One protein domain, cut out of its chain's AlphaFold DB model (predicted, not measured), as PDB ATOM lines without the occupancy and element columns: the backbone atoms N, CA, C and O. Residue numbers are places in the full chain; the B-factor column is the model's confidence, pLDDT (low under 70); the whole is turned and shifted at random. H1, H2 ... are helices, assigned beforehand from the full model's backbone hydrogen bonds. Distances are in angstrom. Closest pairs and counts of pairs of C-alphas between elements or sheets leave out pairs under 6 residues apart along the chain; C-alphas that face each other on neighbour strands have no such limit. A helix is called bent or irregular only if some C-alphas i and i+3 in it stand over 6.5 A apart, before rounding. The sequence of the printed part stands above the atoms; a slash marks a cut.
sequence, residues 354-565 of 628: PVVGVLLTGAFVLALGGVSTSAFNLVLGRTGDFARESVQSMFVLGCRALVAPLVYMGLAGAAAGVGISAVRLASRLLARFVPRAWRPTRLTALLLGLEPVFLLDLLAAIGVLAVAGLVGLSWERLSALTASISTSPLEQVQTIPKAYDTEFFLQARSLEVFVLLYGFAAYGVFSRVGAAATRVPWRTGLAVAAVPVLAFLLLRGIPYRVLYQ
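Overview. This is residues 354 to 565 of the 628 residues of the protein "Serine/threonine protein kinase" of Acidobacteria bacterium (UniProt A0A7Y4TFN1). The long, nearly straight helix H3 crosses a loose up-and-down bundle of H5, H8 and H9, in which each helix runs against the one before it, and H1 crosses its first arm. Residues 354 to 361 of H1, residues 421 to 426 of H3 and residues 432 to 438 and 440 to 446 stick out. The printed part has 212 residues with nine named helices, H1 to H9, and no named strand: all helix, loose, radius of gyration of the C-alphas 21.4 A, spans 72 by 44 by 25 A.

Along the chain. H3, residues 391 to 430, was assigned as one helix by its hydrogen bonds but is bent, C-alphas 401 and 404 being 6.5 A apart. Its arms are H3a, 391 to 401, and H3b, 404 to 430, 38.0 A long, at a shallow tilt of 22 degrees. H1, 354 to 379, 37.4 A, begins at (61.851, 29.960, 33.192). H5 is 452 to 473, 31.6 A; H8 is 502 to 531, 43.3 A. H9, 538 to 564, 36.3 A, ends at (77.798, 44.884, 59.149); it has a kink of 36 degrees near residue 551 and is irregular, C-alphas 558 and 561 being 7.2 A apart. H2 is 384 to 387, H4 442 to 448, H6 475 to 480 and H7 490 to 493.

Arrangement. H3a touches H1, about perpendicular at 89 degrees, the closest C-alphas being Gly 398 and Gly 369, 3.9 A. H3b touches H8 with residues 409 to 417 alone, Ala 412 to Leu 516 being the closest C-alphas at 5.5 A. H9, the hub, touches H1, H3a, H5 and H8; its closest C-alphas to H5 are Val 544 and Ala 460, 4.8 A. H8 and H9 form a hairpin, opposite ways at 16 degrees. H2 is close to H1 but not clearly touching, and H6 likewise to H7; H4 touches no helix. Every O i to N i+4 pair is within hydrogen-bond range in H1, H3a, H3b, H4, H5, H6 and H8; H9 has 17 of 23, and H2 and H7 are too short for such a pair.

Size, cuts and confidence. The C-alphas farthest apart, Asp 385 and Pro 435, are 74.4 A apart. The printed part has no cut; the link from H3 to H4, 11 residues, is long. Mean pLDDT of the printed part is 76.0, and 53 residues are under 70, among them 430 to 450 and 493 to 505.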
ATOM      1  N   PRO A 354      61.454  28.674  32.624       58.25
ATOM      2  CA  PRO A 354      61.851  29.960  33.192       58.25
ATOM      3  C   PRO A 354      60.974  30.356  34.382       58.25
ATOM      4  O   PRO A 354      61.494  30.931  35.331       58.25
ATOM      5  N   VAL A 355      59.682  30.009  34.396       70.81
ATOM      6  CA  VAL A 355      58.794  30.314  35.535       70.81
ATOM      7  C   VAL A 355      59.222  29.533  36.773       70.81
ATOM      8  O   VAL A 355      59.403  30.123  37.837       70.81
ATOM      9  N   VAL A 356      59.465  28.225  36.634       73.19
ATOM     10  CA  VAL A 356      59.991  27.403  37.732       73.19
ATOM     11  C   VAL A 356      61.362  27.919  38.176       73.19
ATOM     12  O   VAL A 356      61.596  28.061  39.372       73.19
ATOM     13  N   GLY A 357      62.241  28.291  37.240       73.06
ATOM     14  CA  GLY A 357      63.547  28.876  37.557       73.06
ATOM     15  C   GLY A 357      63.457  30.184  38.354       73.06
ATOM     16  O   GLY A 357      64.163  30.349  39.350       73.06
ATOM     17  N   VAL A 358      62.559  31.096  37.972       79.38
ATOM     18  CA  VAL A 358      62.331  32.368  38.678       79.38
ATOM     19  C   VAL A 358      61.747  32.127  40.068       79.38
ATOM     20  O   VAL A 358      62.228  32.715  41.037       79.38
ATOM     21  N   LEU A 359      60.768  31.227  40.199       81.44
ATOM     22  CA  LEU A 359      60.169  30.884  41.492       81.44
ATOM     23  C   LEU A 359      61.182  30.226  42.434       81.44
ATOM     24  O   LEU A 359      61.276  30.620  43.596       81.44
ATOM     25  N   LEU A 360      61.983  29.279  41.936       80.56
ATOM     26  CA  LEU A 360      63.050  28.643  42.712       80.56
ATOM     27  C   LEU A 360      64.111  29.659  43.147       80.56
ATOM     28  O   LEU A 360      64.569  29.616  44.286       80.56
ATOM     29  N   THR A 361      64.458  30.611  42.277       80.12
ATOM     30  CA  THR A 361      65.396  31.692  42.611       80.12
ATOM     31  C   THR A 361      64.824  32.601  43.700       80.12
ATOM     32  O   THR A 361      65.513  32.901  44.674       80.12
ATOM     33  N   GLY A 362      63.555  33.003  43.585       84.75
ATOM     34  CA  GLY A 362      62.871  33.801  44.605       84.75
ATOM     35  C   GLY A 362      62.784  33.082  45.954       84.75
ATOM     36  O   GLY A 362      63.098  33.670  46.990       84.75
ATOM     37  N   ALA A 363      62.439  31.791  45.945       87.69
ATOM     38  CA  ALA A 363      62.406  30.953  47.141       87.69
ATOM     39  C   ALA A 363      63.794  30.822  47.790       87.69
ATOM     40  O   ALA A 363      63.916  30.936  49.008       87.69
ATOM     41  N   PHE A 364      64.848  30.651  46.987       85.00
ATOM     42  CA  PHE A 364      66.224  30.585  47.474       85.00
ATOM     43  C   PHE A 364      66.680  31.899  48.126       85.00
ATOM     44  O   PHE A 364      67.257  31.883  49.212       85.00
ATOM     45  N   VAL A 365      66.371  33.045  47.509       86.31
ATOM     46  CA  VAL A 365      66.659  34.375  48.072       86.31
ATOM     47  C   VAL A 365      65.958  34.562  49.419       86.31
ATOM     48  O   VAL A 365      66.586  34.998  50.385       86.31
ATOM     49  N   LEU A 366      64.680  34.191  49.515       89.19
ATOM     50  CA  LEU A 366      63.929  34.257  50.769       89.19
ATOM     51  C   LEU A 366      64.514  33.334  51.842       89.19
ATOM     52  O   LEU A 366      64.679  33.765  52.982       89.19
ATOM     53  N   ALA A 367      64.874  32.100  51.481       87.94
ATOM     54  CA  ALA A 367      65.501  31.152  52.397       87.94
ATOM     55  C   ALA A 367      66.823  31.701  52.950       87.94
ATOM     56  O   ALA A 367      67.054  31.651  54.158       87.94
ATOM     57  N   LEU A 368      67.659  32.299  52.096       84.38
ATOM     58  CA  LEU A 368      68.917  32.914  52.512       84.38
ATOM     59  C   LEU A 368      68.698  34.090  53.476       84.38
ATOM     60  O   LEU A 368      69.375  34.193  54.502       84.38
ATOM     61  N   GLY A 369      67.723  34.952  53.179       86.75
ATOM     62  CA  GLY A 369      67.309  36.030  54.076       86.75
ATOM     63  C   GLY A 369      66.793  35.521  55.422       86.75
ATOM     64  O   GLY A 369      67.127  36.086  56.468       86.75
ATOM     65  N   GLY A 370      66.038  34.422  55.407       88.50
ATOM     66  CA  GLY A 370      65.561  33.723  56.597       88.50
ATOM     67  C   GLY A 370      66.707  33.188  57.451       88.50
ATOM     68  O   GLY A 370      66.762  33.491  58.638       88.50
ATOM     69  N   VAL A 371      67.671  32.477  56.857       86.19
ATOM     70  CA  VAL A 371      68.856  31.958  57.570       86.19
ATOM     71  C   VAL A 371      69.661  33.092  58.206       86.19
ATOM     72  O   VAL A 371      70.003  33.012  59.384       86.19
ATOM     73  N   SER A 372      69.920  34.175  57.465       83.06
ATOM     74  CA  SER A 372      70.639  35.343  57.995       83.06
ATOM     75  C   SER A 372      69.886  36.011  59.154       83.06
ATOM     76  O   SER A 372      70.490  36.404  60.151       83.06
ATOM     77  N   THR A 373      68.557  36.097  59.060       87.56
ATOM     78  CA  THR A 373      67.698  36.644  60.122       87.56
ATOM     79  C   THR A 373      67.687  35.748  61.359       87.56
ATOM     80  O   THR A 373      67.813  36.246  62.474       87.56
ATOM     81  N   SER A 374      67.603  34.430  61.177       86.56
ATOM     82  CA  SER A 374      67.672  33.457  62.269       86.56
ATOM     83  C   SER A 374      69.010  33.520  63.000       86.56
ATOM     84  O   SER A 374      69.019  33.591  64.225       86.56
ATOM     85  N   ALA A 375      70.126  33.571  62.266       83.81
ATOM     86  CA  ALA A 375      71.454  33.738  62.854       83.81
ATOM     87  C   ALA A 375      71.557  35.050  63.650       83.81
ATOM     88  O   ALA A 375      72.012  35.055  64.787       83.81
ATOM     89  N   PHE A 376      71.054  36.158  63.101       85.94
ATOM     90  CA  PHE A 376      71.048  37.453  63.786       85.94
ATOM     91  C   PHE A 376      70.213  37.455  65.071       85.94
ATOM     92  O   PHE A 376      70.652  37.978  66.093       85.94
ATOM     93  N   ASN A 377      69.022  36.854  65.037       88.81
ATOM     94  CA  ASN A 377      68.159  36.748  66.209       88.81
ATOM     95  C   ASN A 377      68.772  35.855  67.290       88.81
ATOM     96  O   ASN A 377      68.674  36.191  68.468       88.81
ATOM     97  N   LEU A 378      69.424  34.758  66.892       86.62
ATOM     98  CA  LEU A 378      70.143  33.867  67.798       86.62
ATOM     99  C   LEU A 378      71.287  34.610  68.501       86.62
ATOM    100  O   LEU A 378      71.348  34.603  69.728       86.62
ATOM    101  N   VAL A 379      72.139  35.299  67.734       85.06
ATOM    102  CA  VAL A 379      73.280  36.052  68.275       85.06
ATOM    103  C   VAL A 379      72.813  37.161  69.205       85.06
ATOM    104  O   VAL A 379      73.300  37.265  70.323       85.06
ATOM    105  N   LEU A 380      71.837  37.971  68.791       86.38
ATOM    106  CA  LEU A 380      71.343  39.074  69.618       86.38
ATOM    107  C   LEU A 380      70.381  38.634  70.725       86.38
ATOM    108  O   LEU A 380      69.902  39.490  71.459       86.38
ATOM    109  N   GLY A 381      70.042  37.347  70.842       85.19
ATOM    110  CA  GLY A 381      69.046  36.866  71.802       85.19
ATOM    111  C   GLY A 381      67.662  37.508  71.623       85.19
ATOM    112  O   GLY A 381      66.961  37.743  72.609       85.19
ATOM    113  N   ARG A 382      67.272  37.837  70.382       87.62
ATOM    114  CA  ARG A 382      65.943  38.379  70.052       87.62
ATOM    115  C   ARG A 382      64.937  37.231  70.029       87.62
ATOM    116  O   ARG A 382      65.080  36.298  69.243       87.62
ATOM    117  N   THR A 383      63.891  37.316  70.847       83.81
ATOM    118  CA  THR A 383      62.814  36.315  70.915       83.81
ATOM    119  C   THR A 383      61.439  36.957  70.724       83.81
ATOM    120  O   THR A 383      61.286  38.181  70.758       83.81
ATOM    121  N   GLY A 384      60.432  36.118  70.464       85.75
ATOM    122  CA  GLY A 384      59.038  36.541  70.332       85.75
ATOM    123  C   GLY A 384      58.842  37.631  69.279       85.75
ATOM    124  O   GLY A 384      59.275  37.512  68.132       85.75
ATOM    125  N   ASP A 385      58.192  38.713  69.685       83.38
ATOM    126  CA  ASP A 385      57.837  39.822  68.806       83.38
ATOM    127  C   ASP A 385      59.036  40.638  68.316       83.38
ATOM    128  O   ASP A 385      59.006  41.145  67.193       83.38
ATOM    129  N   PHE A 386      60.123  40.698  69.091       85.44
ATOM    130  CA  PHE A 386      61.367  41.320  68.642       85.44
ATOM    131  C   PHE A 386      62.074  40.494  67.567       85.44
ATOM    132  O   PHE A 386      62.878  41.065  66.845       85.44
ATOM    133  N   ALA A 387      61.796  39.194  67.427       86.06
ATOM    134  CA  ALA A 387      62.429  38.326  66.427       86.06
ATOM    135  C   ALA A 387      61.713  38.323  65.063       86.06
ATOM    136  O   ALA A 387      62.281  37.869  64.068       86.06
ATOM    137  N   ARG A 388      60.462  38.806  65.000       85.56
ATOM    138  CA  ARG A 388      59.651  38.797  63.774       85.56
ATOM    139  C   ARG A 388      60.151  39.834  62.773       85.56
ATOM    140  O   ARG A 388      60.249  41.016  63.093       85.56
ATOM    141  N   GLU A 389      60.366  39.397  61.535       85.62
ATOM    142  CA  GLU A 389      60.687  40.267  60.404       85.62
ATOM    143  C   GLU A 389      59.707  40.071  59.252       85.62
ATOM    144  O   GLU A 389      59.101  39.010  59.104       85.62
ATOM    145  N   SER A 390      59.545  41.110  58.432       90.25
ATOM    146  CA  SER A 390      58.684  41.041  57.253       90.25
ATOM    147  C   SER A 390      59.321  40.196  56.144       90.25
ATOM    148  O   SER A 390      60.547  40.148  56.006       90.25
ATOM    149  N   VAL A 391      58.489  39.592  55.289       87.94
ATOM    150  CA  VAL A 391      58.953  38.859  54.094       87.94
ATOM    151  C   VAL A 391      59.772  39.769  53.173       87.94
ATOM    152  O   VAL A 391      60.778  39.340  52.611       87.94
ATOM    153  N   GLN A 392      59.403  41.049  53.067       88.81
ATOM    154  CA  GLN A 392      60.147  42.039  52.290       88.81
ATOM    155  C   GLN A 392      61.553  42.273  52.863       88.81
ATOM    156  O   GLN A 392      62.520  42.324  52.105       88.81
ATOM    157  N   SER A 393      61.687  42.365  54.190       85.81
ATOM    158  CA  SER A 393      62.987  42.490  54.860       85.81
ATOM    159  C   SER A 393      63.865  41.269  54.587       85.81
ATOM    160  O   SER A 393      65.028  41.428  54.217       85.81
ATOM    161  N   MET A 394      63.293  40.062  54.686       88.00
ATOM    162  CA  MET A 394      63.999  38.818  54.363       88.00
ATOM    163  C   MET A 394      64.439  38.791  52.896       88.00
ATOM    164  O   MET A 394      65.591  38.475  52.617       88.00
ATOM    165  N   PHE A 395      63.575  39.191  51.961       88.00
ATOM    166  CA  PHE A 395      63.922  39.271  50.542       88.00
ATOM    167  C   PHE A 395      65.079  40.244  50.287       88.00
ATOM    168  O   PHE A 395      66.060  39.879  49.645       88.00
ATOM    169  N   VAL A 396      65.015  41.462  50.836       85.56
ATOM    170  CA  VAL A 396      66.076  42.472  50.682       85.56
ATOM    171  C   VAL A 396      67.398  41.982  51.270       85.56
ATOM    172  O   VAL A 396      68.452  42.189  50.665       85.56
ATOM    173  N   LEU A 397      67.367  41.314  52.426       82.94
ATOM    174  CA  LEU A 397      68.562  40.719  53.020       82.94
ATOM    175  C   LEU A 397      69.130  39.585  52.172       82.94
ATOM    176  O   LEU A 397      70.334  39.566  51.926       82.94
ATOM    177  N   GLY A 398      68.274  38.684  51.690       83.88
ATOM    178  CA  GLY A 398      68.658  37.614  50.778       83.88
ATOM    179  C   GLY A 398      69.292  38.159  49.501       83.88
ATOM    180  O   GLY A 398      70.364  37.710  49.099       83.88
ATOM    181  N   CYS A 399      68.696  39.196  48.905       82.12
ATOM    182  CA  CYS A 399      69.257  39.888  47.750       82.12
ATOM    183  C   CYS A 399      70.611  40.514  48.075       82.12
ATOM    184  O   CYS A 399      71.543  40.346  47.304       82.12
ATOM    185  N   ARG A 400      70.777  41.205  49.208       77.25
ATOM    186  CA  ARG A 400      72.081  41.783  49.583       77.25
ATOM    187  C   ARG A 400      73.151  40.712  49.786       77.25
ATOM    188  O   ARG A 400      74.281  40.900  49.340       77.25
ATOM    189  N   ALA A 401      72.781  39.583  50.386       73.31
ATOM    190  CA  ALA A 401      73.666  38.440  50.566       73.31
ATOM    191  C   ALA A 401      74.033  37.743  49.237       73.31
ATOM    192  O   ALA A 401      75.088  37.119  49.176       73.31
ATOM    193  N   LEU A 402      73.213  37.872  48.180       73.50
ATOM    194  CA  LEU A 402      73.392  37.203  46.879       73.50
ATOM    195  C   LEU A 402      73.914  38.112  45.743       73.50
ATOM    196  O   LEU A 402      74.669  37.671  44.882       73.50
ATOM    197  N   VAL A 403      73.547  39.390  45.711       71.19
ATOM    198  CA  VAL A 403      73.896  40.317  44.619       71.19
ATOM    199  C   VAL A 403      75.372  40.693  44.669       71.19
ATOM    200  O   VAL A 403      76.052  40.632  43.648       71.19
ATOM    201  N   ALA A 404      75.898  41.027  45.851       65.38
ATOM    202  CA  ALA A 404      77.318  41.331  46.021       65.38
ATOM    203  C   ALA A 404      78.247  40.194  45.532       65.38
ATOM    204  O   ALA A 404      79.161  40.494  44.761       65.38
ATOM    205  N   PRO A 405      78.024  38.906  45.883       64.88
ATOM    206  CA  PRO A 405      78.825  37.816  45.330       64.88
ATOM    207  C   PRO A 405      78.665  37.646  43.830       64.88
ATOM    208  O   PRO A 405      79.663  37.422  43.158       64.88
ATOM    209  N   LEU A 406      77.447  37.738  43.289       68.25
ATOM    210  CA  LEU A 406      77.222  37.570  41.851       68.25
ATOM    211  C   LEU A 406      77.935  38.655  41.038       68.25
ATOM    212  O   LEU A 406      78.596  38.345  40.050       68.25
ATOM    213  N   VAL A 407      77.859  39.913  41.482       70.25
ATOM    214  CA  VAL A 407      78.577  41.033  40.859       70.25
ATOM    215  C   VAL A 407      80.085  40.834  40.981       70.25
ATOM    216  O   VAL A 407      80.799  40.971  39.990       70.25
ATOM    217  N   TYR A 408      80.574  40.454  42.164       67.12
ATOM    218  CA  TYR A 408      81.993  40.188  42.375       67.12
ATOM    219  C   TYR A 408      82.496  39.036  41.491       67.12
ATOM    220  O   TYR A 408      83.502  39.192  40.808       67.12
ATOM    221  N   MET A 409      81.773  37.913  41.432       67.25
ATOM    222  CA  MET A 409      82.077  36.769  40.563       67.25
ATOM    223  C   MET A 409      82.046  37.153  39.081       67.25
ATOM    224  O   MET A 409      82.911  36.715  38.326       67.25
ATOM    225  N   GLY A 410      81.095  37.994  38.664       68.94
ATOM    226  CA  GLY A 410      81.017  38.506  37.297       68.94
ATOM    227  C   GLY A 410      82.225  39.366  36.922       68.94
ATOM    228  O   GLY A 410      82.858  39.128  35.893       68.94
ATOM    229  N   LEU A 411      82.596  40.320  37.782       73.00
ATOM    230  CA  LEU A 411      83.777  41.170  37.593       73.00
ATOM    231  C   LEU A 411      85.077  40.354  37.617       73.00
ATOM    232  O   LEU A 411      85.943  40.537  36.764       73.00
ATOM    233  N   ALA A 412      85.187  39.414  38.555       65.69
ATOM    234  CA  ALA A 412      86.304  38.487  38.677       65.69
ATOM    235  C   ALA A 412      86.460  37.604  37.430       65.69
ATOM    236  O   ALA A 412      87.559  37.470  36.892       65.69
ATOM    237  N   GLY A 413      85.353  37.050  36.929       67.19
ATOM    238  CA  GLY A 413      85.316  36.261  35.700       67.19
ATOM    239  C   GLY A 413      85.708  37.078  34.468       67.19
ATOM    240  O   GLY A 413      86.496  36.608  33.647       67.19
ATOM    241  N   ALA A 414      85.231  38.323  34.362       72.31
ATOM    242  CA  ALA A 414      85.620  39.234  33.289       72.31
ATOM    243  C   ALA A 414      87.128  39.543  33.324       72.31
ATOM    244  O   ALA A 414      87.807  39.426  32.302       72.31
ATOM    245  N   ALA A 415      87.676  39.855  34.503       72.50
ATOM    246  CA  ALA A 415      89.107  40.099  34.687       72.50
ATOM    247  C   ALA A 415      89.956  38.860  34.346       72.50
ATOM    248  O   ALA A 415      90.967  38.976  33.650       72.50
ATOM    249  N   ALA A 416      89.520  37.666  34.763       66.25
ATOM    250  CA  ALA A 416      90.157  36.401  34.402       66.25
ATOM    251  C   ALA A 416      90.145  36.173  32.882       66.25
ATOM    252  O   ALA A 416      91.179  35.835  32.307       66.25
ATOM    253  N   GLY A 417      89.017  36.420  32.210       68.50
ATOM    254  CA  GLY A 417      88.904  36.315  30.753       68.50
ATOM    255  C   GLY A 417      89.857  37.257  30.010       68.50
ATOM    256  O   GLY A 417      90.535  36.838  29.064       68.50
ATOM    257  N   VAL A 418      89.975  38.504  30.477       76.75
ATOM    258  CA  VAL A 418      90.948  39.481  29.957       76.75
ATOM    259  C   VAL A 418      92.380  38.996  30.191       76.75
ATOM    260  O   VAL A 418      93.174  38.985  29.253       76.75
ATOM    261  N   GLY A 419      92.701  38.516  31.397       70.19
ATOM    262  CA  GLY A 419      94.021  37.982  31.739       70.19
ATOM    263  C   GLY A 419      94.427  36.780  30.882       70.19
ATOM    264  O   GLY A 419      95.525  36.756  30.331       70.19
ATOM    265  N   ILE A 420      93.528  35.810  30.679       66.88
ATOM    266  CA  ILE A 420      93.760  34.651  29.796       66.88
ATOM    267  C   ILE A 420      94.015  35.110  28.366       66.88
ATOM    268  O   ILE A 420      94.928  34.613  27.705       66.88
ATOM    269  N   SER A 421      93.212  36.054  27.877       71.25
ATOM    270  CA  SER A 421      93.342  36.587  26.521       71.25
ATOM    271  C   SER A 421      94.672  37.321  26.342       71.25
ATOM    272  O   SER A 421      95.357  37.099  25.343       71.25
ATOM    273  N   ALA A 422      95.092  38.101  27.341       74.50
ATOM    274  CA  ALA A 422      96.386  38.768  27.373       74.50
ATOM    275  C   ALA A 422      97.550  37.764  27.410       74.50
ATOM    276  O   ALA A 422      98.483  37.899  26.627       74.50
ATOM    277  N   VAL A 423      97.481  36.707  28.228       69.06
ATOM    278  CA  VAL A 423      98.504  35.642  28.283       69.06
ATOM    279  C   VAL A 423      98.558  34.837  26.981       69.06
ATOM    280  O   VAL A 423      99.637  34.481  26.507       69.06
ATOM    281  N   ARG A 424      97.417  34.561  26.341       68.25
ATOM    282  CA  ARG A 424      97.370  33.910  25.019       68.25
ATOM    283  C   ARG A 424      97.975  34.799  23.937       68.25
ATOM    284  O   ARG A 424      98.706  34.306  23.083       68.25
ATOM    285  N   LEU A 425      97.701  36.100  23.978       76.88
ATOM    286  CA  LEU A 425      98.287  37.065  23.056       76.88
ATOM    287  C   LEU A 425      99.799  37.187  23.285       76.88
ATOM    288  O   LEU A 425     100.570  37.037  22.342       76.88
ATOM    289  N   ALA A 426     100.224  37.354  24.537       72.38
ATOM    290  CA  ALA A 426     101.625  37.419  24.927       72.38
ATOM    291  C   ALA A 426     102.372  36.135  24.558       72.38
ATOM    292  O   ALA A 426     103.433  36.214  23.959       72.38
ATOM    293  N   SER A 427     101.812  34.950  24.814       65.44
ATOM    294  CA  SER A 427     102.450  33.679  24.445       65.44
ATOM    295  C   SER A 427     102.556  33.492  22.929       65.44
ATOM    296  O   SER A 427     103.579  33.005  22.458       65.44
ATOM    297  N   ARG A 428     101.574  33.950  22.137       71.75
ATOM    298  CA  ARG A 428     101.672  33.981  20.663       71.75
ATOM    299  C   ARG A 428     102.741  34.952  20.164       71.75
ATOM    300  O   ARG A 428     103.423  34.647  19.189       71.75
ATOM    301  N   LEU A 429     102.882  36.106  20.813       77.38
ATOM    302  CA  LEU A 429     103.896  37.106  20.478       77.38
ATOM    303  C   LEU A 429     105.300  36.635  20.886       77.38
ATOM    304  O   LEU A 429     106.210  36.683  20.064       77.38
ATOM    305  N   LEU A 430     105.466  36.094  22.096       66.19
ATOM    306  CA  LEU A 430     106.722  35.522  22.592       66.19
ATOM    307  C   LEU A 430     107.131  34.249  21.842       66.19
ATOM    308  O   LEU A 430     108.320  34.038  21.631       66.19
ATOM    309  N   ALA A 431     106.193  33.425  21.365       64.69
ATOM    310  CA  ALA A 431     106.507  32.237  20.562       64.69
ATOM    311  C   ALA A 431     107.252  32.559  19.251       64.69
ATOM    312  O   ALA A 431     107.834  31.654  18.654       64.69
ATOM    313  N   ARG A 432     107.258  33.829  18.816       69.56
ATOM    314  CA  ARG A 432     108.065  34.313  17.683       69.56
ATOM    315  C   ARG A 432     109.545  34.511  18.033       69.56
ATOM    316  O   ARG A 432     110.367  34.523  17.128       69.56
ATOM    317  N   PHE A 433     109.875  34.646  19.319       68.62
ATOM    318  CA  PHE A 433     111.214  34.988  19.812       68.62
ATOM    319  C   PHE A 433     111.832  33.916  20.730       68.62
ATOM    320  O   PHE A 433     113.023  33.977  21.018       68.62
ATOM    321  N   VAL A 434     111.055  32.924  21.186       57.25
ATOM    322  CA  VAL A 434     111.515  31.871  22.110       57.25
ATOM    323  C   VAL A 434     111.955  30.604  21.342       57.25
ATOM    324  O   VAL A 434     111.142  30.027  20.611       57.25
ATOM    325  N   PRO A 435     113.204  30.117  21.512       60.22
ATOM    326  CA  PRO A 435     113.686  28.870  20.906       60.22
ATOM    327  C   PRO A 435     112.830  27.651  21.290       60.22
ATOM    328  O   PRO A 435     112.342  27.551  22.415       60.22
ATOM    329  N   ARG A 436     112.694  26.669  20.378       57.78
ATOM    330  CA  ARG A 436     111.854  25.454  20.551       57.78
ATOM    331  C   ARG A 436     112.077  24.701  21.877       57.78
ATOM    332  O   ARG A 436     111.136  24.079  22.357       57.78
ATOM    333  N   ALA A 437     113.271  24.788  22.467       55.78
ATOM    334  CA  ALA A 437     113.648  24.122  23.717       55.78
ATOM    335  C   ALA A 437     112.997  24.710  24.990       55.78
ATOM    336  O   ALA A 437     112.986  24.048  26.019       55.78
ATOM    337  N   TRP A 438     112.444  25.926  24.924       52.91
ATOM    338  CA  TRP A 438     111.809  26.626  26.055       52.91
ATOM    339  C   TRP A 438     110.272  26.624  25.978       52.91
ATOM    340  O   TRP A 438     109.594  27.356  26.701       52.91
ATOM    341  N   ARG A 439     109.692  25.809  25.086       57.22
ATOM    342  CA  ARG A 439     108.238  25.593  25.033       57.22
ATOM    343  C   ARG A 439     107.763  24.912  26.326       57.22
ATOM    344  O   ARG A 439     108.511  24.114  26.889       57.22
ATOM    345  N   PRO A 440     106.556  25.250  26.819       51.12
ATOM    346  CA  PRO A 440     106.138  24.946  28.182       51.12
ATOM    347  C   PRO A 440     106.262  23.449  28.503       51.12
ATOM    348  O   PRO A 440     105.955  22.578  27.688       51.12
ATOM    349  N   THR A 441     106.804  23.194  29.691       57.56
ATOM    350  CA  THR A 441     107.384  21.942  30.187       57.56
ATOM    351  C   THR A 441     106.374  20.792  30.322       57.56
ATOM    352  O   THR A 441     105.159  20.982  30.293       57.56
ATOM    353  N   ARG A 442     106.888  19.562  30.497       49.16
ATOM    354  CA  ARG A 442     106.157  18.277  30.622       49.16
ATOM    355  C   ARG A 442     104.858  18.313  31.454       49.16
ATOM    356  O   ARG A 442     103.943  17.551  31.164       49.16
ATOM    357  N   LEU A 443     104.741  19.211  32.436       48.97
ATOM    358  CA  LEU A 443     103.546  19.382  33.270       48.97
ATOM    359  C   LEU A 443     102.319  19.893  32.485       48.97
ATOM    360  O   LEU A 443     101.205  19.423  32.699       48.97
ATOM    361  N   THR A 444     102.513  20.823  31.541       54.06
ATOM    362  CA  THR A 444     101.424  21.299  30.669       54.06
ATOM    363  C   THR A 444     100.930  20.206  29.730       54.06
ATOM    364  O   THR A 444      99.728  20.108  29.518       54.06
ATOM    365  N   ALA A 445     101.825  19.355  29.219       48.50
ATOM    366  CA  ALA A 445     101.459  18.209  28.387       48.50
ATOM    367  C   ALA A 445     100.676  17.146  29.180       48.50
ATOM    368  O   ALA A 445      99.703  16.609  28.663       48.50
ATOM    369  N   LEU A 446     101.037  16.912  30.450       54.25
ATOM    370  CA  LEU A 446     100.320  15.999  31.349       54.25
ATOM    371  C   LEU A 446      98.874  16.463  31.603       54.25
ATOM    372  O   LEU A 446      97.941  15.684  31.462       54.25
ATOM    373  N   LEU A 447      98.675  17.750  31.915       52.03
ATOM    374  CA  LEU A 447      97.340  18.327  32.137       52.03
ATOM    375  C   LEU A 447      96.518  18.473  30.847       52.03
ATOM    376  O   LEU A 447      95.292  18.488  30.907       52.03
ATOM    377  N   LEU A 448      97.169  18.620  29.690       56.00
ATOM    378  CA  LEU A 448      96.514  18.674  28.376       56.00
ATOM    379  C   LEU A 448      96.111  17.289  27.848       56.00
ATOM    380  O   LEU A 448      95.268  17.233  26.959       56.00
ATOM    381  N   GLY A 449      96.700  16.209  28.370       58.66
ATOM    382  CA  GLY A 449      96.381  14.828  27.993       58.66
ATOM    383  C   GLY A 449      95.283  14.171  28.835       58.66
ATOM    384  O   GLY A 449      94.864  13.066  28.511       58.66
ATOM    385  N   LEU A 450      94.823  14.820  29.911       69.75
ATOM    386  CA  LEU A 450      93.729  14.316  30.741       69.75
ATOM    387  C   LEU A 450      92.365  14.639  30.123       69.75
ATOM    388  O   LEU A 450      92.146  15.729  29.589       69.75
ATOM    389  N   GLU A 451      91.434  13.699  30.271       75.12
ATOM    390  CA  GLU A 451      90.024  13.857  29.909       75.12
ATOM    391  C   GLU A 451      89.429  15.144  30.529       75.12
ATOM    392  O   GLU A 451      89.515  15.345  31.748       75.12
ATOM    393  N   PRO A 452      88.787  16.028  29.736       76.12
ATOM    394  CA  PRO A 452      88.245  17.296  30.228       76.12
ATOM    395  C   PRO A 452      87.224  17.152  31.364       76.12
ATOM    396  O   PRO A 452      87.158  18.018  32.235       76.12
ATOM    397  N   VAL A 453      86.440  16.070  31.371       78.44
ATOM    398  CA  VAL A 453      85.442  15.800  32.420       78.44
ATOM    399  C   VAL A 453      86.126  15.463  33.746       78.44
ATOM    400  O   VAL A 453      85.767  16.032  34.774       78.44
ATOM    401  N   PHE A 454      87.186  14.648  33.719       82.44
ATOM    402  CA  PHE A 454      87.979  14.331  34.909       82.44
ATOM    403  C   PHE A 454      88.598  15.587  35.541       82.44
ATOM    404  O   PHE A 454      88.606  15.744  36.762       82.44
ATOM    405  N   LEU A 455      89.070  16.526  34.716       81.81
ATOM    406  CA  LEU A 455      89.590  17.809  35.199       81.81
ATOM    407  C   LEU A 455      88.521  18.652  35.911       81.81
ATOM    408  O   LEU A 455      88.857  19.364  36.858       81.81
ATOM    409  N   LEU A 456      87.256  18.584  35.482       82.38
ATOM    410  CA  LEU A 456      86.154  19.270  36.167       82.38
ATOM    411  C   LEU A 456      85.849  18.634  37.525       82.38
ATOM    412  O   LEU A 456      85.676  19.364  38.499       82.38
ATOM    413  N   ASP A 457      85.824  17.304  37.612       83.19
ATOM    414  CA  ASP A 457      85.591  16.604  38.880       83.19
ATOM    415  C   ASP A 457      86.732  16.862  39.878       83.19
ATOM    416  O   ASP A 457      86.488  17.176  41.046       83.19
ATOM    417  N   LEU A 458      87.986  16.836  39.411       86.31
ATOM    418  CA  LEU A 458      89.152  17.193  40.220       86.31
ATOM    419  C   LEU A 458      89.075  18.646  40.707       86.31
ATOM    420  O   LEU A 458      89.346  18.928  41.875       86.31
ATOM    421  N   LEU A 459      88.677  19.571  39.831       88.38
ATOM    422  CA  LEU A 459      88.498  20.972  40.196       88.38
ATOM    423  C   LEU A 459      87.390  21.143  41.244       88.38
ATOM    424  O   LEU A 459      87.571  21.897  42.200       88.38
ATOM    425  N   ALA A 460      86.262  20.443  41.105       85.81
ATOM    426  CA  ALA A 460      85.202  20.442  42.108       85.81
ATOM    427  C   ALA A 460      85.722  19.940  43.466       85.81
ATOM    428  O   ALA A 460      85.520  20.613  44.476       85.81
ATOM    429  N   ALA A 461      86.460  18.826  43.491       87.75
ATOM    430  CA  ALA A 461      87.025  18.257  44.715       87.75
ATOM    431  C   ALA A 461      88.018  19.205  45.413       87.75
ATOM    432  O   ALA A 461      87.897  19.453  46.614       87.75
ATOM    433  N   ILE A 462      88.957  19.796  44.661       88.88
ATOM    434  CA  ILE A 462      89.901  20.797  45.188       88.88
ATOM    435  C   ILE A 462      89.141  22.003  45.746       88.88
ATOM    436  O   ILE A 462      89.468  22.505  46.821       88.88
ATOM    437  N   GLY A 463      88.102  22.447  45.036       88.06
ATOM    438  CA  GLY A 463      87.227  23.527  45.470       88.06
ATOM    439  C   GLY A 463      86.566  23.250  46.819       88.06
ATOM    440  O   GLY A 463      86.638  24.085  47.718       88.06
ATOM    441  N   VAL A 464      85.975  22.067  46.988       88.50
ATOM    442  CA  VAL A 464      85.339  21.647  48.247       88.50
ATOM    443  C   VAL A 464      86.349  21.606  49.396       88.50
ATOM    444  O   VAL A 464      86.067  22.138  50.470       88.50
ATOM    445  N   LEU A 465      87.541  21.041  49.175       90.31
ATOM    446  CA  LEU A 465      88.601  20.994  50.188       90.31
ATOM    447  C   LEU A 465      89.084  22.394  50.586       90.31
ATOM    448  O   LEU A 465      89.278  22.663  51.771       90.31
ATOM    449  N   ALA A 466      89.230  23.305  49.622       88.38
ATOM    450  CA  ALA A 466      89.602  24.689  49.895       88.38
ATOM    451  C   ALA A 466      88.534  25.415  50.728       88.38
ATOM    452  O   ALA A 466      88.877  26.116  51.681       88.38
ATOM    453  N   VAL A 467      87.244  25.209  50.429       88.25
ATOM    454  CA  VAL A 467      86.142  25.760  51.237       88.25
ATOM    455  C   VAL A 467      86.173  25.204  52.658       88.25
ATOM    456  O   VAL A 467      86.091  25.981  53.607       88.25
ATOM    457  N   ALA A 468      86.347  23.890  52.822       88.19
ATOM    458  CA  ALA A 468      86.467  23.269  54.140       88.19
ATOM    459  C   ALA A 468      87.659  23.833  54.934       88.19
ATOM    460  O   ALA A 468      87.514  24.157  56.112       88.19
ATOM    461  N   GLY A 469      88.810  24.030  54.282       87.19
ATOM    462  CA  GLY A 469      89.984  24.660  54.884       87.19
ATOM    463  C   GLY A 469      89.723  26.101  55.329       87.19
ATOM    464  O   GLY A 469      90.030  26.456  56.465       87.19
ATOM    465  N   LEU A 470      89.093  26.924  54.481       84.81
ATOM    466  CA  LEU A 470      88.728  28.303  54.828       84.81
ATOM    467  C   LEU A 470      87.729  28.370  55.993       84.81
ATOM    468  O   LEU A 470      87.848  29.246  56.850       84.81
ATOM    469  N   VAL A 471      86.763  27.446  56.041       85.75
ATOM    470  CA  VAL A 471      85.821  27.307  57.163       85.75
ATOM    471  C   VAL A 471      86.560  26.916  58.441       85.75
ATOM    472  O   VAL A 471      86.337  27.550  59.466       85.75
ATOM    473  N   GLY A 472      87.478  25.948  58.379       86.19
ATOM    474  CA  GLY A 472      88.306  25.543  59.519       86.19
ATOM    475  C   GLY A 472      89.153  26.691  60.071       86.19
ATOM    476  O   GLY A 472      89.123  26.956  61.269       86.19
ATOM    477  N   LEU A 473      89.816  27.457  59.197       83.75
ATOM    478  CA  LEU A 473      90.570  28.668  59.566       83.75
ATOM    479  C   LEU A 473      89.689  29.785  60.150       83.75
ATOM    480  O   LEU A 473      90.184  30.726  60.769       83.75
ATOM    481  N   SER A 474      88.379  29.712  59.925       78.62
ATOM    482  CA  SER A 474      87.400  30.693  60.392       78.62
ATOM    483  C   SER A 474      86.513  30.144  61.513       78.62
ATOM    484  O   SER A 474      85.536  30.800  61.873       78.62
ATOM    485  N   TRP A 475      86.822  28.960  62.052       83.38
ATOM    486  CA  TRP A 475      85.910  28.208  62.910       83.38
ATOM    487  C   TRP A 475      85.527  28.957  64.184       83.38
ATOM    488  O   TRP A 475      84.343  29.068  64.483       83.38
ATOM    489  N   GLU A 476      86.495  29.539  64.894       78.12
ATOM    490  CA  GLU A 476      86.225  30.288  66.129       78.12
ATOM    491  C   GLU A 476      85.244  31.444  65.879       78.12
ATOM    492  O   GLU A 476      84.220  31.551  66.555       78.12
ATOM    493  N   ARG A 477      85.472  32.226  64.814       74.94
ATOM    494  CA  ARG A 477      84.591  33.331  64.392       74.94
ATOM    495  C   ARG A 477      83.203  32.851  63.981       74.94
ATOM    496  O   ARG A 477      82.205  33.457  64.356       74.94
ATOM    497  N   LEU A 478      83.125  31.765  63.214       78.19
ATOM    498  CA  LEU A 478      81.848  31.184  62.798       78.19
ATOM    499  C   LEU A 478      81.065  30.640  63.996       78.19
ATOM    500  O   LEU A 478      79.849  30.803  64.058       78.19
ATOM    501  N   SER A 479      81.755  30.052  64.972       78.81
ATOM    502  CA  SER A 479      81.136  29.547  66.196       78.81
ATOM    503  C   SER A 479      80.597  30.678  67.084       78.81
ATOM    504  O   SER A 479      79.501  30.549  67.628       78.81
ATOM    505  N   ALA A 480      81.270  31.835  67.138       75.44
ATOM    506  CA  ALA A 480      80.768  33.028  67.826       75.44
ATOM    507  C   ALA A 480      79.436  33.540  67.244       75.44
ATOM    508  O   ALA A 480      78.582  34.021  67.983       75.44
ATOM    509  N   LEU A 481      79.191  33.351  65.940       73.44
ATOM    510  CA  LEU A 481      77.914  33.687  65.284       73.44
ATOM    511  C   LEU A 481      76.766  32.729  65.634       73.44
ATOM    512  O   LEU A 481      75.643  32.909  65.168       73.44
ATOM    513  N   THR A 482      77.039  31.699  66.430       77.69
ATOM    514  CA  THR A 482      76.017  30.806  66.988       77.69
ATOM    515  C   THR A 482      75.829  31.002  68.493       77.69
ATOM    516  O   THR A 482      74.921  30.415  69.079       77.69
ATOM    517  N   ALA A 483      76.648  31.855  69.116       83.00
ATOM    518  CA  ALA A 483      76.581  32.186  70.531       83.00
ATOM    519  C   ALA A 483      75.691  33.419  70.762       83.00
ATOM    520  O   ALA A 483      75.782  34.415  70.046       83.00
ATOM    521  N   SER A 484      74.836  33.365  71.785       87.50
ATOM    522  CA  SER A 484      73.981  34.494  72.169       87.50
ATOM    523  C   SER A 484      74.762  35.475  73.039       87.50
ATOM    524  O   SER A 484      75.244  35.112  74.114       87.50
ATOM    525  N   ILE A 485      74.819  36.746  72.636       85.38
ATOM    526  CA  ILE A 485      75.490  37.816  73.394       85.38
ATOM    527  C   ILE A 485      74.880  38.026  74.787       85.38
ATOM    528  O   ILE A 485      75.540  38.520  75.704       85.38
ATOM    529  N   SER A 486      73.616  37.628  74.958       87.00
ATOM    530  CA  SER A 486      72.889  37.764  76.216       87.00
ATOM    531  C   SER A 486      73.342  36.742  77.256       87.00
ATOM    532  O   SER A 486      73.463  37.084  78.431       87.00
ATOM    533  N   THR A 487      73.614  35.503  76.837       88.81
ATOM    534  CA  THR A 487      73.805  34.360  77.747       88.81
ATOM    535  C   THR A 487      75.222  33.795  77.756       88.81
ATOM    536  O   THR A 487      75.627  33.219  78.760       88.81
ATOM    537  N   SER A 488      75.982  33.939  76.669       86.19
ATOM    538  CA  SER A 488      77.323  33.356  76.550       86.19
ATOM    539  C   SER A 488      78.391  34.145  77.331       86.19
ATOM    540  O   SER A 488      78.202  35.334  77.614       86.19
ATOM    541  N   PRO A 489      79.532  33.526  77.692       80.81
ATOM    542  CA  PRO A 489      80.676  34.231  78.277       80.81
ATOM    543  C   PRO A 489      81.205  35.343  77.355       80.81
ATOM    544  O   PRO A 489      81.207  35.177  76.135       80.81
ATOM    545  N   LEU A 490      81.679  36.463  77.922       70.44
ATOM    546  CA  LEU A 490      82.190  37.598  77.130       70.44
ATOM    547  C   LEU A 490      83.376  37.202  76.239       70.44
ATOM    548  O   LEU A 490      83.440  37.659  75.105       70.44
ATOM    549  N   GLU A 491      84.251  36.309  76.705       71.69
ATOM    550  CA  GLU A 491      85.395  35.799  75.932       71.69
ATOM    551  C   GLU A 491      84.966  35.120  74.623       71.69
ATOM    552  O   GLU A 491      85.640  35.248  73.606       71.69
ATOM    553  N   GLN A 492      83.800  34.463  74.607       72.56
ATOM    554  CA  GLN A 492      83.261  33.807  73.413       72.56
ATOM    555  C   GLN A 492      82.667  34.813  72.408       72.56
ATOM    556  O   GLN A 492      82.621  34.536  71.212       72.56
ATOM    557  N   VAL A 493      82.219  35.979  72.887       67.12
ATOM    558  CA  VAL A 493      81.483  36.999  72.116       67.12
ATOM    559  C   VAL A 493      82.394  38.139  71.633       67.12
ATOM    560  O   VAL A 493      82.167  38.703  70.566       67.12
ATOM    561  N   GLN A 494      83.456  38.462  72.380       61.78
ATOM    562  CA  GLN A 494      84.437  39.508  72.046       61.78
ATOM    563  C   GLN A 494      85.356  39.153  70.863       61.78
ATOM    564  O   GLN A 494      86.107  40.003  70.394       61.78
ATOM    565  N   THR A 495      85.276  37.926  70.343       60.00
ATOM    566  CA  THR A 495      85.985  37.486  69.128       60.00
ATOM    567  C   THR A 495      85.427  38.111  67.840       60.00
ATOM    568  O   THR A 495      86.030  37.968  66.775       60.00
ATOM    569  N   ILE A 496      84.289  38.819  67.907       61.62
ATOM    570  CA  ILE A 496      83.710  39.555  66.778       61.62
ATOM    571  C   ILE A 496      84.448  40.903  66.639       61.62
ATOM    572  O   ILE A 496      84.321  41.753  67.523       61.62
ATOM    573  N   PRO A 497      85.217  41.134  65.554       54.56
ATOM    574  CA  PRO A 497      86.128  42.271  65.477       54.56
ATOM    575  C   PRO A 497      85.417  43.623  65.588       54.56
ATOM    576  O   PRO A 497      84.331  43.827  65.030       54.56
ATOM    577  N   LYS A 498      86.097  44.595  66.214       58.66
ATOM    578  CA  LYS A 498      85.821  46.022  65.991       58.66
ATOM    579  C   LYS A 498      85.792  46.268  64.484       58.66
ATOM    580  O   LYS A 498      86.610  45.708  63.756       58.66
ATOM    581  N   ALA A 499      84.836  47.068  64.019       53.31
ATOM    582  CA  ALA A 499      84.682  47.355  62.599       53.31
ATOM    583  C   ALA A 499      86.049  47.728  61.981       53.31
ATOM    584  O   ALA A 499      86.626  48.743  62.358       53.31
ATOM    585  N   TYR A 500      86.528  46.886  61.053       54.16
ATOM    586  CA  TYR A 500      87.790  46.996  60.300       54.16
ATOM    587  C   TYR A 500      89.111  46.662  61.024       54.16
ATOM    588  O   TYR A 500      90.050  47.452  60.982       54.16
ATOM    589  N   ASP A 501      89.250  45.455  61.583       60.53
ATOM    590  CA  ASP A 501      90.586  44.889  61.849       60.53
ATOM    591  C   ASP A 501      91.205  44.244  60.585       60.53
ATOM    592  O   ASP A 501      90.503  43.753  59.690       60.53
ATOM    593  N   THR A 502      92.537  44.219  60.519       61.03
ATOM    594  CA  THR A 502      93.360  43.687  59.420       61.03
ATOM    595  C   THR A 502      93.004  42.235  59.096       61.03
ATOM    596  O   THR A 502      92.977  41.842  57.929       61.03
ATOM    597  N   GLU A 503      92.650  41.434  60.101       64.50
ATOM    598  CA  GLU A 503      92.292  40.021  59.935       64.50
ATOM    599  C   GLU A 503      90.963  39.796  59.202       64.50
ATOM    600  O   GLU A 503      90.838  38.857  58.409       64.50
ATOM    601  N   PHE A 504      89.964  40.658  59.425       67.19
ATOM    602  CA  PHE A 504      88.701  40.601  58.683       67.19
ATOM    603  C   PHE A 504      88.924  40.976  57.217       67.19
ATOM    604  O   PHE A 504      88.413  40.315  56.309       67.19
ATOM    605  N   PHE A 505      89.749  41.997  56.978       67.94
ATOM    606  CA  PHE A 505      90.156  42.377  55.631       67.94
ATOM    607  C   PHE A 505      90.903  41.236  54.927       67.94
ATOM    608  O   PHE A 505      90.559  40.885  53.800       67.94
ATOM    609  N   LEU A 506      91.865  40.594  55.595       70.50
ATOM    610  CA  LEU A 506      92.608  39.450  55.059       70.50
ATOM    611  C   LEU A 506      91.698  38.256  54.740       70.50
ATOM    612  O   LEU A 506      91.863  37.634  53.691       70.50
ATOM    613  N   GLN A 507      90.708  37.958  55.585       72.31
ATOM    614  CA  GLN A 507      89.740  36.885  55.333       72.31
ATOM    615  C   GLN A 507      88.866  37.196  54.108       72.31
ATOM    616  O   GLN A 507      88.713  36.348  53.224       72.31
ATOM    617  N   ALA A 508      88.342  38.423  54.013       71.81
ATOM    618  CA  ALA A 508      87.567  38.866  52.857       71.81
ATOM    619  C   ALA A 508      88.399  38.790  51.565       71.81
ATOM    620  O   ALA A 508      87.930  38.248  50.564       71.81
ATOM    621  N   ARG A 509      89.661  39.239  51.608       75.56
ATOM    622  CA  ARG A 509      90.603  39.138  50.482       75.56
ATOM    623  C   ARG A 509      90.955  37.698  50.119       75.56
ATOM    624  O   ARG A 509      91.062  37.389  48.938       75.56
ATOM    625  N   SER A 510      91.078  36.804  51.096       78.94
ATOM    626  CA  SER A 510      91.358  35.382  50.848       78.94
ATOM    627  C   SER A 510      90.222  34.711  50.074       78.94
ATOM    628  O   SER A 510      90.473  34.002  49.101       78.94
ATOM    629  N   LEU A 511      88.967  34.987  50.445       80.19
ATOM    630  CA  LEU A 511      87.791  34.508  49.711       80.19
ATOM    631  C   LEU A 511      87.744  35.083  48.285       80.19
ATOM    632  O   LEU A 511      87.474  34.367  47.324       80.19
ATOM    633  N   GLU A 512      88.030  36.374  48.149       76.56
ATOM    634  CA  GLU A 512      88.081  37.082  46.872       76.56
ATOM    635  C   GLU A 512      89.125  36.491  45.910       76.56
ATOM    636  O   GLU A 512      88.820  36.258  44.737       76.56
ATOM    637  N   VAL A 513      90.329  36.198  46.412       81.50
ATOM    638  CA  VAL A 513      91.408  35.534  45.664       81.50
ATOM    639  C   VAL A 513      91.028  34.097  45.310       81.50
ATOM    640  O   VAL A 513      91.238  33.678  44.172       81.50
ATOM    641  N   PHE A 514      90.423  33.351  46.238       85.81
ATOM    642  CA  PHE A 514      89.948  31.992  45.978       85.81
ATOM    643  C   PHE A 514      88.943  31.951  44.818       85.81
ATOM    644  O   PHE A 514      89.137  31.195  43.868       85.81
ATOM    645  N   VAL A 515      87.910  32.799  44.855       81.19
ATOM    646  CA  VAL A 515      86.878  32.871  43.806       81.19
ATOM    647  C   VAL A 515      87.491  33.214  42.445       81.19
ATOM    648  O   VAL A 515      87.131  32.602  41.439       81.19
ATOM    649  N   LEU A 516      88.444  34.149  42.410       78.12
ATOM    650  CA  LEU A 516      89.176  34.524  41.197       78.12
ATOM    651  C   LEU A 516      89.967  33.346  40.608       78.12
ATOM    652  O   LEU A 516      89.806  33.021  39.430       78.12
ATOM    653  N   LEU A 517      90.808  32.700  41.419       81.69
ATOM    654  CA  LEU A 517      91.657  31.589  40.976       81.69
ATOM    655  C   LEU A 517      90.825  30.376  40.550       81.69
ATOM    656  O   LEU A 517      91.088  29.775  39.507       81.69
ATOM    657  N   TYR A 518      89.785  30.052  41.321       85.56
ATOM    658  CA  TYR A 518      88.858  28.972  41.006       85.56
ATOM    659  C   TYR A 518      88.104  29.243  39.701       85.56
ATOM    660  O   TYR A 518      88.034  28.373  38.833       85.56
ATOM    661  N   GLY A 519      87.602  30.469  39.516       80.38
ATOM    662  CA  GLY A 519      86.925  30.889  38.290       80.38
ATOM    663  C   GLY A 519      87.827  30.805  37.058       80.38
ATOM    664  O   GLY A 519      87.396  30.318  36.012       80.38
ATOM    665  N   PHE A 520      89.098  31.201  37.183       76.88
ATOM    666  CA  PHE A 520      90.090  31.073  36.112       76.88
ATOM    667  C   PHE A 520      90.322  29.606  35.725       76.88
ATOM    668  O   PHE A 520      90.318  29.263  34.540       76.88
ATOM    669  N   ALA A 521      90.492  28.732  36.721       80.75
ATOM    670  CA  ALA A 521      90.658  27.301  36.500       80.75
ATOM    671  C   ALA A 521      89.413  26.685  35.839       80.75
ATOM    672  O   ALA A 521      89.540  25.999  34.823       80.75
ATOM    673  N   ALA A 522      88.214  27.001  36.341       83.06
ATOM    674  CA  ALA A 522      86.945  26.526  35.793       83.06
ATOM    675  C   ALA A 522      86.765  26.959  34.336       83.06
ATOM    676  O   ALA A 522      86.532  26.116  33.471       83.06
ATOM    677  N   TYR A 523      86.947  28.248  34.036       79.75
ATOM    678  CA  TYR A 523      86.870  28.764  32.669       79.75
ATOM    679  C   TYR A 523      87.881  28.074  31.744       79.75
ATOM    680  O   TYR A 523      87.543  27.684  30.626       79.75
ATOM    681  N   GLY A 524      89.113  27.870  32.220       74.31
ATOM    682  CA  GLY A 524      90.142  27.140  31.490       74.31
ATOM    683  C   GLY A 524      89.686  25.734  31.090       74.31
ATOM    684  O   GLY A 524      89.801  25.371  29.918       74.31
ATOM    685  N   VAL A 525      89.118  24.967  32.023       78.81
ATOM    686  CA  VAL A 525      88.632  23.602  31.761       78.81
ATOM    687  C   VAL A 525      87.371  23.603  30.884       78.81
ATOM    688  O   VAL A 525      87.335  22.881  29.889       78.81
ATOM    689  N   PHE A 526      86.385  24.466  31.148       77.25
ATOM    690  CA  PHE A 526      85.178  24.581  30.316       77.25
ATOM    691  C   PHE A 526      85.486  25.005  28.876       77.25
ATOM    692  O   PHE A 526      84.864  24.508  27.937       77.25
ATOM    693  N   SER A 527      86.485  25.868  28.670       72.88
ATOM    694  CA  SER A 527      86.921  26.234  27.319       72.88
ATOM    695  C   SER A 527      87.483  25.038  26.536       72.88
ATOM    696  O   SER A 527      87.330  24.987  25.318       72.88
ATOM    697  N   ARG A 528      88.070  24.041  27.221       75.31
ATOM    698  CA  ARG A 528      88.519  22.784  26.596       75.31
ATOM    699  C   ARG A 528      87.359  21.856  26.270       75.31
ATOM    700  O   ARG A 528      87.335  21.315  25.175       75.31
ATOM    701  N   VAL A 529      86.397  21.716  27.181       77.19
ATOM    702  CA  VAL A 529      85.159  20.958  26.936       77.19
ATOM    703  C   VAL A 529      84.457  21.465  25.675       77.19
ATOM    704  O   VAL A 529      84.107  20.671  24.806       77.19
ATOM    705  N   GLY A 530      84.291  22.788  25.553       70.88
ATOM    706  CA  GLY A 530      83.660  23.401  24.383       70.88
ATOM    707  C   GLY A 530      84.435  23.144  23.089       70.88
ATOM    708  O   GLY A 530      83.830  22.845  22.065       70.88
ATOM    709  N   ALA A 531      85.770  23.199  23.137       67.56
ATOM    710  CA  ALA A 531      86.617  22.899  21.984       67.56
ATOM    711  C   ALA A 531      86.604  21.410  21.587       67.56
ATOM    712  O   ALA A 531      86.711  21.097  20.407       67.56
ATOM    713  N   ALA A 532      86.465  20.502  22.556       68.88
ATOM    714  CA  ALA A 532      86.445  19.055  22.348       68.88
ATOM    715  C   ALA A 532      85.034  18.483  22.094       68.88
ATOM    716  O   ALA A 532      84.880  17.266  22.016       68.88
ATOM    717  N   ALA A 533      84.003  19.337  22.001       72.56
ATOM    718  CA  ALA A 533      82.594  18.957  21.831       72.56
ATOM    719  C   ALA A 533      82.094  17.892  22.837       72.56
ATOM    720  O   ALA A 533      81.160  17.135  22.560       72.56
ATOM    721  N   THR A 534      82.712  17.824  24.019       72.56
ATOM    722  CA  THR A 534      82.434  16.796  25.025       72.56
ATOM    723  C   THR A 534      81.186  17.168  25.825       72.56
ATOM    724  O   THR A 534      81.034  18.309  26.263       72.56
ATOM    725  N   ARG A 535      80.277  16.213  26.057       78.94
ATOM    726  CA  ARG A 535      79.109  16.448  26.921       78.94
ATOM    727  C   ARG A 535      79.520  16.374  28.389       78.94
ATOM    728  O   ARG A 535      80.079  15.373  28.823       78.94
ATOM    729  N   VAL A 536      79.195  17.410  29.160       78.75
ATOM    730  CA  VAL A 536      79.436  17.441  30.610       78.75
ATOM    731  C   VAL A 536      78.205  16.913  31.343       78.75
ATOM    732  O   VAL A 536      77.099  17.407  31.095       78.75
ATOM    733  N   PRO A 537      78.355  15.953  32.270       82.62
ATOM    734  CA  PRO A 537      77.272  15.559  33.161       82.62
ATOM    735  C   PRO A 537      76.775  16.757  33.980       82.62
ATOM    736  O   PRO A 537      77.568  17.493  34.569       82.62
ATOM    737  N   TRP A 538      75.454  16.938  34.086       79.88
ATOM    738  CA  TRP A 538      74.872  18.080  34.809       79.88
ATOM    739  C   TRP A 538      75.337  18.165  36.274       79.88
ATOM    740  O   TRP A 538      75.495  19.260  36.803       79.88
ATOM    741  N   ARG A 539      75.606  17.015  36.911       82.50
ATOM    742  CA  ARG A 539      76.109  16.929  38.291       82.50
ATOM    743  C   ARG A 539      77.489  17.563  38.440       82.50
ATOM    744  O   ARG A 539      77.695  18.334  39.368       82.50
ATOM    745  N   THR A 540      78.398  17.287  37.508       79.81
ATOM    746  CA  THR A 540      79.753  17.853  37.492       79.81
ATOM    747  C   THR A 540      79.704  19.362  37.270       79.81
ATOM    748  O   THR A 540      80.320  20.122  38.016       79.81
ATOM    749  N   GLY A 541      78.898  19.820  36.303       79.50
ATOM    750  CA  GLY A 541      78.693  21.252  36.070       79.50
ATOM    751  C   GLY A 541      78.129  21.974  37.300       79.50
ATOM    752  O   GLY A 541      78.626  23.033  37.680       79.50
ATOM    753  N   LEU A 542      77.138  21.367  37.962       83.75
ATOM    754  CA  LEU A 542      76.549  21.893  39.192       83.75
ATOM    755  C   LEU A 542      77.554  21.920  40.351       83.75
ATOM    756  O   LEU A 542      77.617  22.917  41.063       83.75
ATOM    757  N   ALA A 543      78.352  20.863  40.534       83.12
ATOM    758  CA  ALA A 543      79.343  20.780  41.605       83.12
ATOM    759  C   ALA A 543      80.401  21.888  41.489       83.12
ATOM    760  O   ALA A 543      80.683  22.568  42.473       83.12
ATOM    761  N   VAL A 544      80.919  22.133  40.280       84.56
ATOM    762  CA  VAL A 544      81.874  23.223  40.025       84.56
ATOM    763  C   VAL A 544      81.238  24.592  40.295       84.56
ATOM    764  O   VAL A 544      81.851  25.451  40.924       84.56
ATOM    765  N   ALA A 545      79.987  24.801  39.875       81.38
ATOM    766  CA  ALA A 545      79.281  26.062  40.110       81.38
ATOM    767  C   ALA A 545      78.934  26.300  41.595       81.38
ATOM    768  O   ALA A 545      78.917  27.444  42.049       81.38
ATOM    769  N   ALA A 546      78.673  25.238  42.361       84.12
ATOM    770  CA  ALA A 546      78.262  25.328  43.760       84.12
ATOM    771  C   ALA A 546      79.396  25.755  44.706       84.12
ATOM    772  O   ALA A 546      79.124  26.406  45.713       84.12
ATOM    773  N   VAL A 547      80.657  25.436  44.392       87.75
ATOM    774  CA  VAL A 547      81.828  25.739  45.240       87.75
ATOM    775  C   VAL A 547      81.949  27.227  45.612       87.75
ATOM    776  O   VAL A 547      81.948  27.531  46.809       87.75
ATOM    777  N   PRO A 548      82.045  28.183  44.662       81.62
ATOM    778  CA  PRO A 548      82.205  29.597  45.007       81.62
ATOM    779  C   PRO A 548      80.967  30.166  45.711       81.62
ATOM    780  O   PRO A 548      81.097  31.016  46.593       81.62
ATOM    781  N   VAL A 549      79.774  29.662  45.371       79.88
ATOM    782  CA  VAL A 549      78.520  30.037  46.036       79.88
ATOM    783  C   VAL A 549      78.560  29.611  47.502       79.88
ATOM    784  O   VAL A 549      78.350  30.442  48.382       79.88
ATOM    785  N   LEU A 550      78.902  28.352  47.786       82.69
ATOM    786  CA  LEU A 550      78.994  27.826  49.146       82.69
ATOM    787  C   LEU A 550      80.057  28.567  49.971       82.69
ATOM    788  O   LEU A 550      79.781  28.968  51.101       82.69
ATOM    789  N   ALA A 551      81.236  28.811  49.388       82.88
ATOM    790  CA  ALA A 551      82.314  29.568  50.021       82.88
ATOM    791  C   ALA A 551      81.834  30.950  50.483       82.88
ATOM    792  O   ALA A 551      82.069  31.363  51.621       82.88
ATOM    793  N   PHE A 552      81.117  31.657  49.608       79.19
ATOM    794  CA  PHE A 552      80.618  32.988  49.912       79.19
ATOM    795  C   PHE A 552      79.495  32.970  50.947       79.19
ATOM    796  O   PHE A 552      79.490  33.795  51.864       79.19
ATOM    797  N   LEU A 553      78.546  32.041  50.823       77.44
ATOM    798  CA  LEU A 553      77.430  31.923  51.757       77.44
ATOM    799  C   LEU A 553      77.919  31.692  53.189       77.44
ATOM    800  O   LEU A 553      77.467  32.387  54.098       77.44
ATOM    801  N   LEU A 554      78.870  30.774  53.375       78.50
ATOM    802  CA  LEU A 554      79.389  30.415  54.696       78.50
ATOM    803  C   LEU A 554      80.258  31.516  55.309       78.50
ATOM    804  O   LEU A 554      80.122  31.818  56.489       78.50
ATOM    805  N   LEU A 555      81.139  32.130  54.516       77.44
ATOM    806  CA  LEU A 555      82.173  33.030  55.044       77.44
ATOM    807  C   LEU A 555      81.778  34.511  55.008       77.44
ATOM    808  O   LEU A 555      82.402  35.323  55.686       77.44
ATOM    809  N   ARG A 556      80.757  34.883  54.225       75.81
ATOM    810  CA  ARG A 556      80.339  36.283  54.061       75.81
ATOM    811  C   ARG A 556      78.834  36.481  54.158       75.81
ATOM    812  O   ARG A 556      78.433  37.418  54.829       75.81
ATOM    813  N   GLY A 557      78.013  35.622  53.551       72.88
ATOM    814  CA  GLY A 557      76.551  35.762  53.512       72.88
ATOM    815  C   GLY A 557      75.870  35.608  54.876       72.88
ATOM    816  O   GLY A 557      75.240  36.548  55.356       72.88
ATOM    817  N   ILE A 558      76.016  34.445  55.519       71.19
ATOM    818  CA  ILE A 558      75.420  34.167  56.839       71.19
ATOM    819  C   ILE A 558      75.928  35.160  57.907       71.19
ATOM    820  O   ILE A 558      75.093  35.758  58.589       71.19
ATOM    821  N   PRO A 559      77.246  35.442  58.005       71.31
ATOM    822  CA  PRO A 559      77.775  36.426  58.953       71.31
ATOM    823  C   PRO A 559      77.412  37.883  58.638       71.31
ATOM    824  O   PRO A 559      77.519  38.736  59.518       71.31
ATOM    825  N   TYR A 560      77.010  38.191  57.396       70.25
ATOM    826  CA  TYR A 560      76.904  39.557  56.873       70.25
ATOM    827  C   TYR A 560      76.146  40.489  57.813       70.25
ATOM    828  O   TYR A 560      76.620  41.569  58.152       70.25
ATOM    829  N   ARG A 561      74.956  40.069  58.246       73.44
ATOM    830  CA  ARG A 561      74.073  40.929  59.027       73.44
ATOM    831  C   ARG A 561      74.653  41.244  60.403       73.44
ATOM    832  O   ARG A 561      74.635  42.398  60.804       73.44
ATOM    833  N   VAL A 562      75.204  40.245  61.088       73.44
ATOM    834  CA  VAL A 562      75.805  40.409  62.422       73.44
ATOM    835  C   VAL A 562      77.054  41.290  62.354       73.44
ATOM    836  O   VAL A 562      77.255  42.135  63.220       73.44
ATOM    837  N   LEU A 563      77.867  41.137  61.305       68.88
ATOM    838  CA  LEU A 563      79.129  41.868  61.163       68.88
ATOM    839  C   LEU A 563      78.951  43.308  60.661       68.88
ATOM    840  O   LEU A 563      79.673  44.195  61.105       68.88
ATOM    841  N   TYR A 564      78.007  43.557  59.747       68.06
ATOM    842  CA  TYR A 564      77.798  44.884  59.149       68.06
ATOM    843  C   TYR A 564      76.686  45.703  59.827       68.06
ATOM    844  O   TYR A 564      76.683  46.925  59.694       68.06
ATOM    845  N   GLN A 565      75.750  45.077  60.555       73.94
ATOM    846  CA  GLN A 565      74.730  45.768  61.369       73.94
ATOM    847  C   GLN A 565      75.042  45.668  62.870       73.94
ATOM    848  O   GLN A 565      74.155  45.411  63.679       73.94
TER     849      GLN A 565